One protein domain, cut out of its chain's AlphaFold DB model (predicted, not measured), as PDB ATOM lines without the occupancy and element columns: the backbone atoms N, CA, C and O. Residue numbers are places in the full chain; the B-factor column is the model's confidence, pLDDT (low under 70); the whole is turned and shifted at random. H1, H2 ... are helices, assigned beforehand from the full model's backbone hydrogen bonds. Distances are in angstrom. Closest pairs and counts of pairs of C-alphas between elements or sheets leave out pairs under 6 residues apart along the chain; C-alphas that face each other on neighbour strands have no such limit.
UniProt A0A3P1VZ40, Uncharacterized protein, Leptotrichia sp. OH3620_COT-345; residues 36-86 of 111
ATOM      1  N   ASN A  36     101.601  12.431  31.223       76.44
ATOM      2  CA  ASN A  36     100.799  11.214  31.189       76.44
ATOM      3  C   ASN A  36     100.019  11.060  32.517       76.44
ATOM      4  O   ASN A  36     100.655  10.891  33.565       76.44
ATOM      5  N   PRO A  37      98.674  11.056  32.493       71.88
ATOM      6  CA  PRO A  37      97.857  11.003  33.702       71.88
ATOM      7  C   PRO A  37      98.092   9.725  34.517       71.88
ATOM      8  O   PRO A  37      98.051   9.770  35.744       71.88
ATOM      9  N   MET A  38      98.437   8.591  33.888       73.06
ATOM     10  CA  MET A  38      98.811   7.376  34.631       73.06
ATOM     11  C   MET A  38     100.084   7.563  35.460       73.06
ATOM     12  O   MET A  38     100.153   7.075  36.588       73.06
ATOM     13  N   ALA A  39     101.080   8.273  34.925       75.44
ATOM     14  CA  ALA A  39     102.326   8.526  35.640       75.44
ATOM     15  C   ALA A  39     102.092   9.457  36.837       75.44
ATOM     16  O   ALA A  39     102.594   9.189  37.926       75.44
ATOM     17  N   VAL A  40     101.267  10.498  36.668       77.31
ATOM     18  CA  VAL A  40     100.901  11.402  37.770       77.31
ATOM     19  C   VAL A  40     100.091  10.671  38.837       77.31
ATOM     20  O   VAL A  40     100.383  10.815  40.019       77.31
ATOM     21  N   ARG A  41      99.137   9.816  38.447       79.19
ATOM     22  CA  ARG A  41      98.364   8.976  39.382       79.19
ATOM     23  C   ARG A  41      99.275   8.093  40.233       79.19
ATOM     24  O   ARG A  41      99.127   8.052  41.453       79.19
ATOM     25  N   ALA A  42     100.231   7.413  39.600       76.00
ATOM     26  CA  ALA A  42     101.195   6.570  40.303       76.00
ATOM     27  C   ALA A  42     102.089   7.390  41.249       76.00
ATOM     28  O   ALA A  42     102.291   6.996  42.398       76.00
ATOM     29  N   LEU A  43     102.572   8.553  40.796       80.62
ATOM     30  CA  LEU A  43     103.384   9.463  41.605       80.62
ATOM     31  C   LEU A  43     102.606  10.047  42.788       80.62
ATOM     32  O   LEU A  43     103.143  10.079  43.888       80.62
ATOM     33  N   ASN A  44     101.343  10.438  42.608       79.25
ATOM     34  CA  ASN A  44     100.487  10.929  43.691       79.25
ATOM     35  C   ASN A  44     100.216   9.842  44.733       79.25
ATOM     36  O   ASN A  44     100.275  10.112  45.934       79.25
ATOM     37  N   GLY A  45      99.972   8.602  44.294       77.69
ATOM     38  CA  GLY A  45      99.871   7.453  45.193       77.69
ATOM     39  C   GLY A  45     101.164   7.228  45.985       77.69
ATOM     40  O   GLY A  45     101.123   7.119  47.212       77.69
ATOM     41  N   ALA A  46     102.315   7.231  45.308       80.62
ATOM     42  CA  ALA A  46     103.623   7.066  45.942       80.62
ATOM     43  C   ALA A  46     103.962   8.215  46.910       80.62
ATOM     44  O   ALA A  46     104.459   7.970  48.008       80.62
ATOM     45  N   LEU A  47     103.647   9.460  46.546       83.81
ATOM     46  CA  LEU A  47     103.843  10.639  47.389       83.81
ATOM     47  C   LEU A  47     102.939  10.593  48.625       83.81
ATOM     48  O   LEU A  47     103.404  10.848  49.732       83.81
ATOM     49  N   SER A  48     101.671  10.210  48.461       81.38
ATOM     50  CA  SER A  48     100.735  10.035  49.580       81.38
ATOM     51  C   SER A  48     101.230   8.964  50.550       81.38
ATOM     52  O   SER A  48     101.167   9.145  51.765       81.38
ATOM     53  N   LEU A  49     101.794   7.876  50.017       80.88
ATOM     54  CA  LEU A  49     102.433   6.838  50.818       80.88
ATOM     55  C   LEU A  49     103.664   7.374  51.567       80.88
ATOM     56  O   LEU A  49     103.810   7.128  52.763       80.88
ATOM     57  N   ALA A  50     104.526   8.135  50.890       83.19
ATOM     58  CA  ALA A  50     105.706   8.741  51.498       83.19
ATOM     59  C   ALA A  50     105.333   9.723  52.621       83.19
ATOM     60  O   ALA A  50     105.936   9.687  53.693       83.19
ATOM     61  N   ILE A  51     104.298  10.544  52.414       84.06
ATOM     62  CA  ILE A  51     103.749  11.445  53.437       84.06
ATOM     63  C   ILE A  51     103.203  10.638  54.616       84.06
ATOM     64  O   ILE A  51     103.480  10.979  55.763       84.06
ATOM     65  N   TYR A  52     102.472   9.549  54.364       79.81
ATOM     66  CA  TYR A  52     101.962   8.689  55.430       79.81
ATOM     67  C   TYR A  52     103.093   8.076  56.269       79.81
ATOM     68  O   TYR A  52     103.032   8.108  57.497       79.81
ATOM     69  N   ILE A  53     104.152   7.576  55.626       80.94
ATOM     70  CA  ILE A  53     105.338   7.043  56.313       80.94
ATOM     71  C   ILE A  53     106.038   8.148  57.117       80.94
ATOM     72  O   ILE A  53     106.397   7.931  58.273       80.94
ATOM     73  N   LEU A  54     106.191   9.347  56.550       83.25
ATOM     74  CA  LEU A  54     106.776  10.490  57.255       83.25
ATOM     75  C   LEU A  54     105.965  10.851  58.508       83.25
ATOM     76  O   LEU A  54     106.527  11.003  59.594       83.25
ATOM     77  N   LEU A  55     104.638  10.930  58.380       81.38
ATOM     78  CA  LEU A  55     103.733  11.157  59.505       81.38
ATOM     79  C   LEU A  55     103.835  10.028  60.530       81.38
ATOM     80  O   LEU A  55     103.865  10.303  61.727       81.38
ATOM     81  N   MET A  56     103.950   8.775  60.091       80.31
ATOM     82  CA  MET A  56     104.127   7.629  60.978       80.31
ATOM     83  C   MET A  56     105.387   7.753  61.839       80.31
ATOM     84  O   MET A  56     105.312   7.536  63.051       80.31
ATOM     85  N   ILE A  57     106.513   8.162  61.243       82.62
ATOM     86  CA  ILE A  57     107.771   8.405  61.966       82.62
ATOM     87  C   ILE A  57     107.589   9.527  63.001       82.62
ATOM     88  O   ILE A  57     107.991   9.378  64.156       82.62
ATOM     89  N   LEU A  58     106.934  10.628  62.620       83.62
ATOM     90  CA  LEU A  58     106.702  11.777  63.504       83.62
ATOM     91  C   LEU A  58     105.710  11.477  64.641       83.62
ATOM     92  O   LEU A  58     105.831  12.028  65.734       83.62
ATOM     93  N   SER A  59     104.756  10.576  64.409       78.06
ATOM     94  CA  SER A  59     103.653  10.280  65.334       78.06
ATOM     95  C   SER A  59     103.990   9.216  66.384       78.06
ATOM     96  O   SER A  59     103.081   8.716  67.043       78.06
ATOM     97  N   LYS A  60     105.267   8.831  66.535       76.31
ATOM     98  CA  LYS A  60     105.769   7.904  67.572       76.31
ATOM     99  C   LYS A  60     104.905   6.641  67.774       76.31
ATOM    100  O   LYS A  60     104.620   6.251  68.902       76.31
ATOM    101  N   GLY A  61     104.492   5.994  66.682       70.62
ATOM    102  CA  GLY A  61     103.789   4.702  66.730       70.62
ATOM    103  C   GLY A  61     102.259   4.760  66.832       70.62
ATOM    104  O   GLY A  61     101.631   3.713  66.976       70.62
ATOM    105  N   VAL A  62     101.647   5.944  66.721       74.00
ATOM    106  CA  VAL A  62     100.180   6.081  66.594       74.00
ATOM    107  C   VAL A  62      99.679   5.510  65.262       74.00
ATOM    108  O   VAL A  62      98.636   4.861  65.211       74.00
ATOM    109  N   LEU A  63     100.431   5.731  64.184       71.62
ATOM    110  CA  LEU A  63     100.120   5.229  62.845       71.62
ATOM    111  C   LEU A  63     100.808   3.878  62.625       71.62
ATOM    112  O   LEU A  63     101.953   3.682  63.037       71.62
ATOM    113  N   LYS A  64     100.119   2.954  61.952       76.25
ATOM    114  CA  LYS A  64     100.658   1.648  61.551       76.25
ATOM    115  C   LYS A  64     100.559   1.504  60.040       76.25
ATOM    116  O   LYS A  64      99.572   1.927  59.443       76.25
ATOM    117  N   LEU A  65     101.590   0.934  59.426       76.31
ATOM    118  CA  LEU A  65     101.597   0.629  58.001       76.31
ATOM    119  C   LEU A  65     101.275  -0.855  57.818       76.31
ATOM    120  O   LEU A  65     102.106  -1.715  58.101       76.31
ATOM    121  N   ASP A  66     100.068  -1.149  57.358       82.44
ATOM    122  CA  ASP A  66      99.649  -2.475  56.915       82.44
ATOM    123  C   ASP A  66      99.252  -2.443  55.433       82.44
ATOM    124  O   ASP A  66      98.990  -1.383  54.855       82.44
ATOM    125  N   ILE A  67      99.210  -3.622  54.805       79.31
ATOM    126  CA  ILE A  67      98.902  -3.770  53.374       79.31
ATOM    127  C   ILE A  67      97.554  -3.130  53.018       79.31
ATOM    128  O   ILE A  67      97.438  -2.524  51.953       79.31
ATOM    129  N   ILE A  68      96.549  -3.215  53.897       78.62
ATOM    130  CA  ILE A  68      95.222  -2.654  53.623       78.62
ATOM    131  C   ILE A  68      95.305  -1.127  53.595       78.62
ATOM    132  O   ILE A  68      94.841  -0.512  52.634       78.62
ATOM    133  N   THR A  69      95.964  -0.507  54.581       78.56
ATOM    134  CA  THR A  69      96.166   0.951  54.600       78.56
ATOM    135  C   THR A  69      96.970   1.435  53.393       78.56
ATOM    136  O   THR A  69      96.606   2.442  52.786       78.56
ATOM    137  N   MET A  70      98.006   0.698  52.971       79.12
ATOM    138  CA  MET A  70      98.747   1.018  51.743       79.12
ATOM    139  C   MET A  70      97.843   1.009  50.505       79.12
ATOM    140  O   MET A  70      97.877   1.952  49.716       79.12
ATOM    141  N   ILE A  71      97.016  -0.031  50.346       81.38
ATOM    142  CA  ILE A  71      96.086  -0.146  49.216       81.38
ATOM    143  C   ILE A  71      95.080   1.009  49.233       81.38
ATOM    144  O   ILE A  71      94.843   1.611  48.189       81.38
ATOM    145  N   ILE A  72      94.537   1.367  50.401       80.81
ATOM    146  CA  ILE A  72      93.600   2.491  50.542       80.81
ATOM    147  C   ILE A  72      94.261   3.813  50.138       80.81
ATOM    148  O   ILE A  72      93.671   4.576  49.376       80.81
ATOM    149  N   ILE A  73      95.487   4.085  50.598       80.94
ATOM    150  CA  ILE A  73      96.213   5.320  50.260       80.94
ATOM    151  C   ILE A  73      96.477   5.404  48.755       80.94
ATOM    152  O   ILE A  73      96.231   6.445  48.147       80.94
ATOM    153  N   LEU A  74      96.940   4.310  48.144       78.75
ATOM    154  CA  LEU A  74      97.183   4.254  46.703       78.75
ATOM    155  C   LEU A  74      95.888   4.425  45.906       78.75
ATOM    156  O   LEU A  74      95.873   5.153  44.915       78.75
ATOM    157  N   PHE A  75      94.798   3.803  46.359       81.06
ATOM    158  CA  PHE A  75      93.483   3.940  45.747       81.06
ATOM    159  C   PHE A  75      93.004   5.394  45.817       81.06
ATOM    160  O   PHE A  75      92.698   5.988  44.789       81.06
ATOM    161  N   ILE A  76      93.027   6.022  46.995       79.88
ATOM    162  CA  ILE A  76      92.642   7.432  47.152       79.88
ATOM    163  C   ILE A  76      93.527   8.335  46.281       79.88
ATOM    164  O   ILE A  76      92.998   9.151  45.528       79.88
ATOM    165  N   GLY A  77      94.852   8.158  46.314       75.19
ATOM    166  CA  GLY A  77      95.790   8.936  45.498       75.19
ATOM    167  C   GLY A  77      95.537   8.805  43.992       75.19
ATOM    168  O   GLY A  77      95.630   9.791  43.262       75.19
ATOM    169  N   TYR A  78      95.138   7.614  43.533       78.94
ATOM    170  CA  TYR A  78      94.741   7.370  42.146       78.94
ATOM    171  C   TYR A  78      93.468   8.140  41.761       78.94
ATOM    172  O   TYR A  78      93.421   8.778  40.708       78.94
ATOM    173  N   PHE A  79      92.436   8.102  42.612       79.38
ATOM    174  CA  PHE A  79      91.155   8.756  42.331       79.38
ATOM    175  C   PHE A  79      91.213  10.280  42.449       79.38
ATOM    176  O   PHE A  79      90.496  10.958  41.716       79.38
ATOM    177  N   VAL A  80      92.077  10.832  43.306       75.00
ATOM    178  CA  VAL A  80      92.287  12.287  43.398       75.00
ATOM    179  C   VAL A  80      92.734  12.854  42.051       75.00
ATOM    180  O   VAL A  80      92.157  13.824  41.575       75.00
ATOM    181  N   GLU A  81      93.703  12.226  41.388       74.56
ATOM    182  CA  GLU A  81      94.177  12.700  40.083       74.56
ATOM    183  C   GLU A  81      93.140  12.488  38.969       74.56
ATOM    184  O   GLU A  81      93.002  13.326  38.085       74.56
ATOM    185  N   LEU A  82      92.347  11.415  39.040       78.56
ATOM    186  CA  LEU A  82      91.211  11.219  38.134       78.56
ATOM    187  C   LEU A  82      90.177  12.351  38.277       78.56
ATOM    188  O   LEU A  82      89.620  12.815  37.284       78.56
ATOM    189  N   ILE A  83      89.948  12.826  39.503       77.94
ATOM    190  CA  ILE A  83      89.102  13.993  39.773       77.94
ATOM    191  C   ILE A  83      89.738  15.267  39.195       77.94
ATOM    192  O   ILE A  83      89.023  16.028  38.544       77.94
ATOM    193  N   VAL A  84      91.051  15.483  39.375       74.81
ATOM    194  CA  VAL A  84      91.785  16.625  38.787       74.81
ATOM    195  C   VAL A  84      91.597  16.670  37.273       74.81
ATOM    196  O   VAL A  84      91.241  17.717  36.753       74.81
ATOM    197  N   GLU A  85      91.781  15.549  36.580       76.44
ATOM    198  CA  GLU A  85      91.665  15.468  35.118       76.44
ATOM    199  C   GLU A  85      90.242  15.799  34.639       76.44
ATOM    200  O   GLU A  85      90.050  16.598  33.726       76.44
ATOM    201  N   ILE A  86      89.218  15.282  35.330       80.38
ATOM    202  CA  ILE A  86      87.819  15.633  35.046       80.38
ATOM    203  C   ILE A  86      87.556  17.127  35.290       80.38
ATOM    204  O   ILE A  86      86.791  17.751  34.550       80.38
TER     205      ILE A  86
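AT A GLANCE: This is residues 36 to 86 of the 111 residues of an uncharacterized protein of Leptotrichia sp. OH3620_COT-345 (UniProt A0A3P1VZ40). Two long helices, H1 and H2, run opposite ways and cross near their middles as a narrow X, touching at the crossing and spreading apart toward their ends. A link from the end of H1 joins them across one open end of the X, where residues 57 to 62 stick out. The printed part has 51 residues, with two named helices, H1 then H2, and no named strand; its class is all helix. It is only just loose, close to compact, with a radius of gyration of the C-alphas of 11.9 A, and its outline is a rod spanning 37 by 18 by 14 A.

HOW THE PARTS SIT: H1, residues 37 to 58, is the longest helix. H2, residues 67 to 86, touches it with 28 pairs of C-alphas within 8 A. The closest C-alphas of the two are those of Gly 45 and Gly 77, 4.4 A apart. The centres of H1 and H2 are 9.6 A apart. Their lines stand at a steep tilt of 45 degrees, and they run opposite ways. Every O i to N i+4 pair in H1 is within hydrogen-bond range, and in H2 15 of 16 are.

IN THESE COORDINATES: H1 has 22 residues and is 31.1 A long from its first to its last C-alpha. It begins at C-alpha 37, (97.857, 11.003, 33.702), and ends at C-alpha 58, (106.702, 11.777, 63.504). H2 has 20 residues and is 28.9 A long from its first to its last C-alpha. It ends at C-alpha 86, (87.819, 15.633, 35.046).

THE WHOLE: The two C-alphas farthest apart are those of Lys 60 and Ile 86, 37.9 A. The link from H1 to H2 has 8 residues and is short but not tight. Residues 57 to 62 stand free. The printed part has no cut. The mean pLDDT of the printed part is 78.6, and no printed residue is under 70.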